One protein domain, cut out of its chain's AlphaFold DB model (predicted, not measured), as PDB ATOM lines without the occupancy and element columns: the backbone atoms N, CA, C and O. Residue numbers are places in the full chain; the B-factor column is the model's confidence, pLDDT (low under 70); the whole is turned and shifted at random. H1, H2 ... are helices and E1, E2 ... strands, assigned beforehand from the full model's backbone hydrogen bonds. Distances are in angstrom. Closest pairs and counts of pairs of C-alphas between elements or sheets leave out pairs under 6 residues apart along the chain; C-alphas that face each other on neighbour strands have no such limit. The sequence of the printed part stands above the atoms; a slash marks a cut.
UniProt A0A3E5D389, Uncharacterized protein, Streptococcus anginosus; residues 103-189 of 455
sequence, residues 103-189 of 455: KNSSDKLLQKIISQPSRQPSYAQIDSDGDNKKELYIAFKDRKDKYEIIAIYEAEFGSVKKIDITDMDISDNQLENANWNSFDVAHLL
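This is residues 103 to 189 of the 455 residues of an uncharacterized protein of Streptococcus anginosus (UniProt A0A3E5D389). What shape? A strongly twisted sheet, E1 E2 E3 E4, a meander of successive antiparallel neighbours, has H1 over one face and H2 beside its strands. What size? The printed part has 87 residues with H1, E1 to E4 and H2, mixed class. It is compact, radius of gyration of the C-alphas 13.3 A, spanning 38 by 32 by 20 A.

Which helices? H1, residues 108 to 115, begins at C-alpha (-30.357, 3.482, -14.636); H2, 172 to 177, ends at C-alpha (-43.281, 25.700, -2.693). Which strands? E1 is residues 121 to 126, E2 135 to 143, E3 146 to 156, 28.5 A long, E4 159 to 163.

Which atoms pair? In hairpin E2 and E3, N 138 and O 151, 2.9 A apart, are within hydrogen-bond range, as is every O i to N i+4 pair of both helices. Where is H1? H1 is on the sheet, height 9.9 A.

Any cut? The printed part has no cut. Low confidence? pLDDT is under 70 at residues 104, 144 to 145 and 157 to 158.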
ATOM      1  N   LYS A 103     -18.616  10.706 -14.008       72.94
ATOM      2  CA  LYS A 103     -17.849   9.469 -14.264       72.94
ATOM      3  C   LYS A 103     -18.550   8.443 -15.155       72.94
ATOM      4  O   LYS A 103     -18.076   7.313 -15.217       72.94
ATOM      5  N   ASN A 104     -19.639   8.812 -15.835       65.62
ATOM      6  CA  ASN A 104     -20.475   7.904 -16.636       65.62
ATOM      7  C   ASN A 104     -20.857   6.622 -15.862       65.62
ATOM      8  O   ASN A 104     -20.249   5.563 -16.000       65.62
ATOM      9  N   SER A 105     -21.886   6.721 -15.018       75.06
ATOM     10  CA  SER A 105     -22.363   5.613 -14.174       75.06
ATOM     11  C   SER A 105     -23.293   4.644 -14.907       75.06
ATOM     12  O   SER A 105     -24.164   5.080 -15.643       75.06
ATOM     13  N   SER A 106     -23.220   3.338 -14.632       75.19
ATOM     14  CA  SER A 106     -24.179   2.346 -15.156       75.19
ATOM     15  C   SER A 106     -25.542   2.345 -14.439       75.19
ATOM     16  O   SER A 106     -26.398   1.516 -14.744       75.19
ATOM     17  N   ASP A 107     -25.742   3.208 -13.441       84.81
ATOM     18  CA  ASP A 107     -27.015   3.326 -12.729       84.81
ATOM     19  C   ASP A 107     -28.115   3.860 -13.660       84.81
ATOM     20  O   ASP A 107     -27.950   4.888 -14.315       84.81
ATOM     21  N   LYS A 108     -29.258   3.167 -13.711       85.62
ATOM     22  CA  LYS A 108     -30.357   3.482 -14.636       85.62
ATOM     23  C   LYS A 108     -30.929   4.889 -14.432       85.62
ATOM     24  O   LYS A 108     -31.328   5.518 -15.410       85.62
ATOM     25  N   LEU A 109     -30.999   5.384 -13.192       85.88
ATOM     26  CA  LEU A 109     -31.513   6.731 -12.937       85.88
ATOM     27  C   LEU A 109     -30.504   7.785 -13.381       85.88
ATOM     28  O   LEU A 109     -30.885   8.752 -14.033       85.88
ATOM     29  N   LEU A 110     -29.222   7.567 -13.082       88.62
ATOM     30  CA  LEU A 110     -28.158   8.442 -13.568       88.62
ATOM     31  C   LEU A 110     -28.096   8.458 -15.093       88.62
ATOM     32  O   LEU A 110     -27.997   9.533 -15.664       88.62
ATOM     33  N   GLN A 111     -28.250   7.311 -15.756       87.56
ATOM     34  CA  GLN A 111     -28.331   7.242 -17.216       87.56
ATOM     35  C   GLN A 111     -29.502   8.057 -17.771       87.56
ATOM     36  O   GLN A 111     -29.317   8.802 -18.728       87.56
ATOM     37  N   LYS A 112     -30.677   8.016 -17.123       88.50
ATOM     38  CA  LYS A 112     -31.808   8.881 -17.495       88.50
ATOM     39  C   LYS A 112     -31.425  10.366 -17.396       88.50
ATOM     40  O   LYS A 112     -31.678  11.119 -18.332       88.50
ATOM     41  N   ILE A 113     -30.765  10.781 -16.312       90.69
ATOM     42  CA  ILE A 113     -30.314  12.173 -16.129       90.69
ATOM     43  C   ILE A 113     -29.249  12.567 -17.166       90.69
ATOM     44  O   ILE A 113     -29.366  13.626 -17.776       90.69
ATOM     45  N   ILE A 114     -28.252  11.710 -17.401       89.00
ATOM     46  CA  ILE A 114     -27.174  11.921 -18.381       89.00
ATOM     47  C   ILE A 114     -27.737  12.042 -19.799       89.00
ATOM     48  O   ILE A 114     -27.237  12.838 -20.591       89.00
ATOM     49  N   SER A 115     -28.785  11.276 -20.115       88.06
ATOM     50  CA  SER A 115     -29.457  11.357 -21.409       88.06
ATOM     51  C   SER A 115     -30.306  12.622 -21.561       88.06
ATOM     52  O   SER A 115     -30.426  13.116 -22.670       88.06
ATOM     53  N   GLN A 116     -30.848  13.191 -20.475       90.12
ATOM     54  CA  GLN A 116     -31.797  14.315 -20.524       90.12
ATOM     55  C   GLN A 116     -31.353  15.537 -19.690       90.12
ATOM     56  O   GLN A 116     -32.144  16.067 -18.901       90.12
ATOM     57  N   PRO A 117     -30.114  16.045 -19.846       90.62
ATOM     58  CA  PRO A 117     -29.592  17.120 -19.000       90.62
ATOM     59  C   PRO A 117     -30.349  18.446 -19.192       90.62
ATOM     60  O   PRO A 117     -30.431  19.258 -18.270       90.62
ATOM     61  N   SER A 118     -30.973  18.660 -20.358       90.75
ATOM     62  CA  SER A 118     -31.770  19.859 -20.656       90.75
ATOM     63  C   SER A 118     -33.064  19.970 -19.842       90.75
ATOM     64  O   SER A 118     -33.623  21.063 -19.740       90.75
ATOM     65  N   ARG A 119     -33.526  18.874 -19.223       90.88
ATOM     66  CA  ARG A 119     -34.717  18.837 -18.358       90.88
ATOM     67  C   ARG A 119     -34.457  19.320 -16.926       90.88
ATOM     68  O   ARG A 119     -35.299  19.132 -16.053       90.88
ATOM     69  N   GLN A 120     -33.292  19.924 -16.674       90.06
ATOM     70  CA  GLN A 120     -32.921  20.533 -15.391       90.06
ATOM     71  C   GLN A 120     -33.125  19.576 -14.200       90.06
ATOM     72  O   GLN A 120     -33.967  19.830 -13.329       90.06
ATOM     73  N   PRO A 121     -32.378  18.456 -14.155       93.75
ATOM     74  CA  PRO A 121     -32.431  17.522 -13.035       93.75
ATOM     75  C   PRO A 121     -32.185  18.265 -11.719       93.75
ATOM     76  O   PRO A 121     -31.208  18.999 -11.567       93.75
ATOM     77  N   SER A 122     -33.095  18.090 -10.772       95.19
ATOM     78  CA  SER A 122     -33.153  18.854  -9.530       95.19
ATOM     79  C   SER A 122     -33.538  17.960  -8.357       95.19
ATOM     80  O   SER A 122     -34.076  16.867  -8.537       95.19
ATOM     81  N   TYR A 123     -33.263  18.427  -7.144       96.44
ATOM     82  CA  TYR A 123     -33.606  17.740  -5.910       96.44
ATOM     83  C   TYR A 123     -34.151  18.699  -4.847       96.44
ATOM     84  O   TYR A 123     -33.772  19.872  -4.785       96.44
ATOM     85  N   ALA A 124     -35.031  18.189  -3.992       96.06
ATOM     86  CA  ALA A 124     -35.598  18.916  -2.863       96.06
ATOM     87  C   ALA A 124     -35.871  17.969  -1.695       96.06
ATOM     88  O   ALA A 124     -36.128  16.786  -1.888       96.06
ATOM     89  N   GLN A 125     -35.830  18.506  -0.478       94.94
ATOM     90  CA  GLN A 125     -36.277  17.796   0.718       94.94
ATOM     91  C   GLN A 125     -37.658  18.313   1.109       94.94
ATOM     92  O   GLN A 125     -37.797  19.497   1.430       94.94
ATOM     93  N   ILE A 126     -38.662  17.442   1.081       93.44
ATOM     94  CA  ILE A 126     -40.070  17.810   1.259       93.44
ATOM     95  C   ILE A 126     -40.675  16.915   2.333       93.44
ATOM     96  O   ILE A 126     -40.498  15.706   2.279       93.44
ATOM     97  N   ASP A 127     -41.362  17.519   3.302       91.19
ATOM     98  CA  ASP A 127     -42.206  16.801   4.261       91.19
ATOM     99  C   ASP A 127     -43.583  16.630   3.617       91.19
ATOM    100  O   ASP A 127     -44.372  17.581   3.526       91.19
ATOM    101  N   SER A 128     -43.790  15.456   3.028       86.62
ATOM    102  CA  SER A 128     -44.958  15.191   2.192       86.62
ATOM    103  C   SER A 128     -46.183  14.767   3.000       86.62
ATOM    104  O   SER A 128     -47.288  15.220   2.696       86.62
ATOM    105  N   ASP A 129     -45.985  13.986   4.066       86.25
ATOM    106  CA  ASP A 129     -47.043  13.435   4.921       86.25
ATOM    107  C   ASP A 129     -47.285  14.244   6.216       86.25
ATOM    108  O   ASP A 129     -48.213  13.955   6.981       86.25
ATOM    109  N   GLY A 130     -46.497  15.298   6.447       85.44
ATOM    110  CA  GLY A 130     -46.617  16.199   7.590       85.44
ATOM    111  C   GLY A 130     -46.112  15.591   8.899       85.44
ATOM    112  O   GLY A 130     -46.565  16.011   9.976       85.44
ATOM    113  N   ASP A 131     -45.236  14.584   8.840       87.12
ATOM    114  CA  ASP A 131     -44.686  13.892  10.004       87.12
ATOM    115  C   ASP A 131     -43.385  14.527  10.551       87.12
ATOM    116  O   ASP A 131     -42.779  13.975  11.477       87.12
ATOM    117  N   ASN A 132     -42.985  15.705  10.048       88.25
ATOM    118  CA  ASN A 132     -41.729  16.419  10.323       88.25
ATOM    119  C   ASN A 132     -40.453  15.706   9.844       88.25
ATOM    120  O   ASN A 132     -39.341  16.155  10.154       88.25
ATOM    121  N   LYS A 133     -40.573  14.606   9.108       89.94
ATOM    122  CA  LYS A 133     -39.491  14.023   8.327       89.94
ATOM    123  C   LYS A 133     -39.601  14.581   6.920       89.94
ATOM    124  O   LYS A 133     -40.678  14.773   6.388       89.94
ATOM    125  N   LYS A 134     -38.457  14.924   6.343       91.69
ATOM    126  CA  LYS A 134     -38.409  15.311   4.938       91.69
ATOM    127  C   LYS A 134     -37.887  14.130   4.155       91.69
ATOM    128  O   LYS A 134     -36.854  13.574   4.532       91.69
ATOM    129  N   GLU A 135     -38.533  13.800   3.054       93.88
ATOM    130  CA  GLU A 135     -38.034  12.850   2.070       93.88
ATOM    131  C   GLU A 135     -37.240  13.611   1.008       93.88
ATOM    132  O   GLU A 135     -37.532  14.768   0.692       93.88
ATOM    133  N   LEU A 136     -36.203  12.978   0.465       95.62
ATOM    134  CA  LEU A 136     -35.430  13.533  -0.637       95.62
ATOM    135  C   LEU A 136     -36.081  13.135  -1.962       95.62
ATOM    136  O   LEU A 136     -36.092  11.964  -2.341       95.62
ATOM    137  N   TYR A 137     -36.549  14.135  -2.693       95.38
ATOM    138  CA  TYR A 137     -37.105  14.017  -4.031       95.38
ATOM    139  C   TYR A 137     -36.044  14.369  -5.066       95.38
ATOM    140  O   TYR A 137     -35.314  15.347  -4.904       95.38
ATOM    141  N   ILE A 138     -35.997  13.597  -6.149       95.38
ATOM    142  CA  ILE A 138     -35.242  13.903  -7.365       95.38
ATOM    143  C   ILE A 138     -36.238  13.994  -8.516       95.38
ATOM    144  O   ILE A 138     -37.058  13.088  -8.700       95.38
ATOM    145  N   ALA A 139     -36.154  15.065  -9.299       94.88
ATOM    146  CA  ALA A 139     -37.103  15.361 -10.360       94.88
ATOM    147  C   ALA A 139     -36.454  16.038 -11.570       94.88
ATOM    148  O   ALA A 139     -35.396  16.656 -11.462       94.88
ATOM    149  N   PHE A 140     -37.129  15.974 -12.713       93.38
ATOM    150  CA  PHE A 140     -36.904  16.905 -13.817       93.38
ATOM    151  C   PHE A 140     -37.822  18.113 -13.678       93.38
ATOM    152  O   PHE A 140     -39.003  17.955 -13.370       93.38
ATOM    153  N   LYS A 141     -37.298  19.312 -13.936       87.88
ATOM    154  CA  LYS A 141     -38.094  20.541 -13.977       87.88
ATOM    155  C   LYS A 141     -38.520  20.810 -15.418       87.88
ATOM    156  O   LYS A 141     -37.786  21.412 -16.199       87.88
ATOM    157  N   ASP A 142     -39.706  20.330 -15.772       74.56
ATOM    158  CA  ASP A 142     -40.176  20.292 -17.158       74.56
ATOM    159  C   ASP A 142     -40.661  21.627 -17.697       74.56
ATOM    160  O   ASP A 142     -40.383  21.954 -18.848       74.56
ATOM    161  N   ARG A 143     -41.437  22.356 -16.895       73.31
ATOM    162  CA  ARG A 143     -41.938  23.705 -17.187       73.31
ATOM    163  C   ARG A 143     -41.790  24.550 -15.936       73.31
ATOM    164  O   ARG A 143     -41.419  24.034 -14.879       73.31
ATOM    165  N   LYS A 144     -42.128  25.838 -16.041       69.62
ATOM    166  CA  LYS A 144     -42.319  26.678 -14.864       69.62
ATOM    167  C   LYS A 144     -43.210  25.931 -13.861       69.62
ATOM    168  O   LYS A 144     -44.347  25.589 -14.169       69.62
ATOM    169  N   ASP A 145     -42.597  25.600 -12.732       69.75
ATOM    170  CA  ASP A 145     -43.202  24.970 -11.561       69.75
ATOM    171  C   ASP A 145     -43.847  23.580 -11.790       69.75
ATOM    172  O   ASP A 145     -44.604  23.098 -10.958       69.75
ATOM    173  N   LYS A 146     -43.477  22.867 -12.872       82.94
ATOM    174  CA  LYS A 146     -43.856  21.455 -13.087       82.94
ATOM    175  C   LYS A 146     -42.674  20.510 -12.940       82.94
ATOM    176  O   LYS A 146     -41.673  20.657 -13.644       82.94
ATOM    177  N   TYR A 147     -42.847  19.501 -12.091       89.88
ATOM    178  CA  TYR A 147     -41.810  18.539 -11.732       89.88
ATOM    179  C   TYR A 147     -42.221  17.114 -12.124       89.88
ATOM    180  O   TYR A 147     -43.277  16.640 -11.714       89.88
ATOM    181  N   GLU A 148     -41.383  16.409 -12.888       91.25
ATOM    182  CA  GLU A 148     -41.496  14.954 -13.063       91.25
ATOM    183  C   GLU A 148     -40.631  14.275 -12.000       91.25
ATOM    184  O   GLU A 148     -39.404  14.294 -12.106       91.25
ATOM    185  N   ILE A 149     -41.249  13.670 -10.983       93.06
ATOM    186  CA  ILE A 149     -40.521  12.907  -9.962       93.06
ATOM    187  C   ILE A 149     -39.942  11.634 -10.582       93.06
ATOM    188  O   ILE A 149     -40.656  10.839 -11.191       93.06
ATOM    189  N   ILE A 150     -38.639  11.420 -10.397       92.69
ATOM    190  CA  ILE A 150     -37.916  10.257 -10.933       92.69
ATOM    191  C   ILE A 150     -37.299   9.374  -9.838       92.69
ATOM    192  O   ILE A 150     -36.965   8.211 -10.092       92.69
ATOM    193  N   ALA A 151     -37.165   9.887  -8.613       93.88
ATOM    194  CA  ALA A 151     -36.885   9.081  -7.431       93.88
ATOM    195  C   ALA A 151     -37.298   9.790  -6.143       93.88
ATOM    196  O   ALA A 151     -37.241  11.016  -6.056       93.88
ATOM    197  N   ILE A 152     -37.628   8.983  -5.137       94.56
ATOM    198  CA  ILE A 152     -37.847   9.436  -3.770       94.56
ATOM    199  C   ILE A 152     -37.025   8.568  -2.822       94.56
ATOM    200  O   ILE A 152     -36.898   7.351  -3.008       94.56
ATOM    201  N   TYR A 153     -36.444   9.207  -1.819       93.69
ATOM    202  CA  TYR A 153     -35.573   8.599  -0.835       93.69
ATOM    203  C   TYR A 153     -36.014   8.978   0.572       93.69
ATOM    204  O   TYR A 153     -36.212  10.151   0.874       93.69
ATOM    205  N   GLU A 154     -36.078   7.984   1.447       91.88
ATOM    206  CA  GLU A 154     -36.366   8.161   2.865       91.88
ATOM    207  C   GLU A 154     -35.186   7.673   3.697       91.88
ATOM    208  O   GLU A 154     -34.643   6.582   3.488       91.88
ATOM    209  N   ALA A 155     -34.776   8.500   4.653       87.38
ATOM    210  CA  ALA A 155     -33.744   8.147   5.606       87.38
ATOM    211  C   ALA A 155     -34.295   7.200   6.684       87.38
ATOM    212  O   ALA A 155     -35.289   7.473   7.354       87.38
ATOM    213  N   GLU A 156     -33.602   6.094   6.900       79.75
ATOM    214  CA  GLU A 156     -33.762   5.194   8.036       79.75
ATOM    215  C   GLU A 156     -32.542   5.332   8.966       79.75
ATOM    216  O   GLU A 156     -31.630   6.129   8.738       79.75
ATOM    217  N   PHE A 157     -32.511   4.579  10.066       67.19
ATOM    218  CA  PHE A 157     -31.399   4.648  11.012       67.19
ATOM    219  C   PHE A 157     -30.088   4.132  10.383       67.19
ATOM    220  O   PHE A 157     -29.841   2.926  10.354       67.19
ATOM    221  N   GLY A 158     -29.236   5.061   9.932       67.50
ATOM    222  CA  GLY A 158     -27.915   4.787   9.352       67.50
ATOM    223  C   GLY A 158     -27.937   4.288   7.904       67.50
ATOM    224  O   GLY A 158     -26.996   3.611   7.487       67.50
ATOM    225  N   SER A 159     -29.029   4.529   7.176       81.00
ATOM    226  CA  SER A 159     -29.134   4.215   5.750       81.00
ATOM    227  C   SER A 159     -30.237   5.022   5.078       81.00
ATOM    228  O   SER A 159     -31.211   5.383   5.728       81.00
ATOM    229  N   VAL A 160     -30.163   5.185   3.758       89.38
ATOM    230  CA  VAL A 160     -31.262   5.721   2.941       89.38
ATOM    231  C   VAL A 160     -31.869   4.619   2.087       89.38
ATOM    232  O   VAL A 160     -31.152   3.851   1.438       89.38
ATOM    233  N   LYS A 161     -33.197   4.566   2.044       91.31
ATOM    234  CA  LYS A 161     -33.955   3.642   1.209       91.31
ATOM    235  C   LYS A 161     -34.654   4.405   0.088       91.31
ATOM    236  O   LYS A 161     -35.256   5.448   0.317       91.31
ATOM    237  N   LYS A 162     -34.585   3.871  -1.133       91.44
ATOM    238  CA  LYS A 162     -35.418   4.343  -2.244       91.44
ATOM    239  C   LYS A 162     -36.840   3.811  -2.057       91.44
ATOM    240  O   LYS A 162     -37.001   2.605  -1.859       91.44
ATOM    241  N   ILE A 163     -37.834   4.687  -2.134       90.00
ATOM    242  CA  ILE A 163     -39.254   4.318  -2.054       90.00
ATOM    243  C   ILE A 163     -39.854   4.319  -3.459       90.00
ATOM    244  O   ILE A 163     -39.318   4.960  -4.372       90.00
ATOM    245  N   ASP A 164     -40.927   3.552  -3.643       85.69
ATOM    246  CA  ASP A 164     -41.727   3.635  -4.855       85.69
ATOM    247  C   ASP A 164     -42.395   5.013  -4.957       85.69
ATOM    248  O   ASP A 164     -42.891   5.568  -3.980       85.69
ATOM    249  N   ILE A 165     -42.396   5.577  -6.160       84.25
ATOM    250  CA  ILE A 165     -42.958   6.906  -6.416       84.25
ATOM    251  C   ILE A 165     -44.480   6.871  -6.229       84.25
ATOM    252  O   ILE A 165     -45.070   7.869  -5.833       84.25
ATOM    253  N   THR A 166     -45.113   5.718  -6.465       83.00
ATOM    254  CA  THR A 166     -46.562   5.543  -6.291       83.00
ATOM    255  C   THR A 166     -47.014   5.539  -4.835       83.00
ATOM    256  O   THR A 166     -48.210   5.659  -4.583       83.00
ATOM    257  N   ASP A 167     -46.086   5.370  -3.891       77.12
ATOM    258  CA  ASP A 167     -46.407   5.241  -2.469       77.12
ATOM    259  C   ASP A 167     -46.550   6.600  -1.766       77.12
ATOM    260  O   ASP A 167     -46.991   6.642  -0.618       77.12
ATOM    261  N   MET A 168     -46.199   7.709  -2.430       76.19
ATOM    262  CA  MET A 168     -46.333   9.057  -1.875       76.19
ATOM    263  C   MET A 168     -47.354   9.893  -2.632       76.19
ATOM    264  O   MET A 168     -47.278  10.055  -3.849       76.19
ATOM    265  N   ASP A 169     -48.271  10.481  -1.870       79.31
ATOM    266  CA  ASP A 169     -49.226  11.471  -2.349       79.31
ATOM    267  C   ASP A 169     -48.675  12.868  -2.033       79.31
ATOM    268  O   ASP A 169     -48.842  13.387  -0.930       79.31
ATOM    269  N   ILE A 170     -47.932  13.442  -2.981       86.62
ATOM    270  CA  ILE A 170     -47.409  14.806  -2.880       86.62
ATOM    271  C   ILE A 170     -48.233  15.737  -3.765       86.62
ATOM    272  O   ILE A 170     -48.405  15.499  -4.961       86.62
ATOM    273  N   SER A 171     -48.745  16.819  -3.181       87.19
ATOM    274  CA  SER A 171     -49.527  17.797  -3.937       87.19
ATOM    275  C   SER A 171     -48.643  18.685  -4.817       87.19
ATOM    276  O   SER A 171     -47.528  19.044  -4.428       87.19
ATOM    277  N   ASP A 172     -49.178  19.140  -5.955       85.75
ATOM    278  CA  ASP A 172     -48.507  20.126  -6.819       85.75
ATOM    279  C   ASP A 172     -48.067  21.356  -6.010       85.75
ATOM    280  O   ASP A 172     -46.921  21.778  -6.085       85.75
ATOM    281  N   ASN A 173     -48.920  21.860  -5.112       88.12
ATOM    282  CA  ASN A 173     -48.594  23.000  -4.252       88.12
ATOM    283  C   ASN A 173     -47.393  22.736  -3.313       88.12
ATOM    284  O   ASN A 173     -46.633  23.655  -3.011       88.12
ATOM    285  N   GLN A 174     -47.197  21.503  -2.833       90.31
ATOM    286  CA  GLN A 174     -45.995  21.152  -2.063       90.31
ATOM    287  C   GLN A 174     -44.748  21.141  -2.953       90.31
ATOM    288  O   GLN A 174     -43.700  21.619  -2.522       90.31
ATOM    289  N   LEU A 175     -44.860  20.647  -4.190       90.69
ATOM    290  CA  LEU A 175     -43.765  20.658  -5.163       90.69
ATOM    291  C   LEU A 175     -43.373  22.087  -5.561       90.69
ATOM    292  O   LEU A 175     -42.185  22.400  -5.599       90.69
ATOM    293  N   GLU A 176     -44.348  22.961  -5.814       88.88
ATOM    294  CA  GLU A 176     -44.124  24.356  -6.215       88.88
ATOM    295  C   GLU A 176     -43.452  25.185  -5.107       88.88
ATOM    296  O   GLU A 176     -42.568  25.992  -5.388       88.88
ATOM    297  N   ASN A 177     -43.826  24.959  -3.840       89.81
ATOM    298  CA  ASN A 177     -43.281  25.700  -2.693       89.81
ATOM    299  C   ASN A 177     -41.986  25.104  -2.117       89.81
ATOM    300  O   ASN A 177     -41.399  25.674  -1.190       89.81
ATOM    301  N   ALA A 178     -41.540  23.950  -2.612       92.94
ATOM    302  CA  ALA A 178     -40.324  23.313  -2.133       92.94
ATOM    303  C   ALA A 178     -39.060  24.068  -2.580       92.94
ATOM    304  O   ALA A 178     -38.992  24.665  -3.653       92.94
ATOM    305  N   ASN A 179     -38.013  24.007  -1.751       93.31
ATOM    306  CA  ASN A 179     -36.723  24.614  -2.071       93.31
ATOM    307  C   ASN A 179     -35.876  23.672  -2.942       93.31
ATOM    308  O   ASN A 179     -35.077  22.883  -2.427       93.31
ATOM    309  N   TRP A 180     -36.082  23.743  -4.256       94.50
ATOM    310  CA  TRP A 180     -35.366  22.936  -5.241       94.50
ATOM    311  C   TRP A 180     -33.956  23.457  -5.517       94.50
ATOM    312  O   TRP A 180     -33.745  24.646  -5.744       94.50
ATOM    313  N   ASN A 181     -33.003  22.530  -5.576       95.50
ATOM    314  CA  ASN A 181     -31.635  22.765  -6.024       95.50
ATOM    315  C   ASN A 181     -31.388  21.956  -7.299       95.50
ATOM    316  O   ASN A 181     -31.897  20.845  -7.430       95.50
ATOM    317  N   SER A 182     -30.614  22.494  -8.237       93.88
ATOM    318  CA  SER A 182     -30.281  21.794  -9.483       93.88
ATOM    319  C   SER A 182     -28.971  21.024  -9.348       93.88
ATOM    320  O   SER A 182     -28.039  21.499  -8.699       93.88
ATOM    321  N   PHE A 183     -28.891  19.857  -9.987       94.25
ATOM    322  CA  PHE A 183     -27.610  19.183 -10.204       94.25
ATOM    323  C   PHE A 183     -26.767  19.968 -11.213       94.25
ATOM    324  O   PHE A 183     -27.311  20.598 -12.126       94.25
ATOM    325  N   ASP A 184     -25.442  19.902 -11.075       92.75
ATOM    326  CA  ASP A 184     -24.549  20.458 -12.088       92.75
ATOM    327  C   ASP A 184     -24.426  19.475 -13.254       92.75
ATOM    328  O   ASP A 184     -23.876  18.379 -13.121       92.75
ATOM    329  N   VAL A 185     -25.004  19.869 -14.387       90.62
ATOM    330  CA  VAL A 185     -25.020  19.110 -15.644       90.62
ATOM    331  C   VAL A 185     -24.529  19.948 -16.818       90.62
ATOM    332  O   VAL A 185     -24.759  19.586 -17.972       90.62
ATOM    333  N   ALA A 186     -23.882  21.089 -16.554       88.81
ATOM    334  CA  ALA A 186     -23.501  22.027 -17.605       88.81
ATOM    335  C   ALA A 186     -22.575  21.378 -18.649       88.81
ATOM    336  O   ALA A 186     -22.745  21.606 -19.844       88.81
ATOM    337  N   HIS A 187     -21.660  20.506 -18.212       85.62
ATOM    338  CA  HIS A 187     -20.740  19.758 -19.078       85.62
ATOM    339  C   HIS A 187     -21.413  18.672 -19.925       85.62
ATOM    340  O   HIS A 187     -20.800  18.173 -20.866       85.62
ATOM    341  N   LEU A 188     -22.653  18.290 -19.605       87.50
ATOM    342  CA  LEU A 188     -23.418  17.284 -20.347       87.50
ATOM    343  C   LEU A 188     -24.274  17.904 -21.462       87.50
ATOM    344  O   LEU A 188     -24.742  17.183 -22.351       87.50
ATOM    345  N   LEU A 189     -24.488  19.225 -21.429       88.44
ATOM    346  CA  LEU A 189     -25.288  19.948 -22.413       88.44
ATOM    347  C   LEU A 189     -24.533  20.079 -23.741       88.44
ATOM    348  O   LEU A 189     -23.465  20.679 -23.813       88.44
TER     349      LEU A 189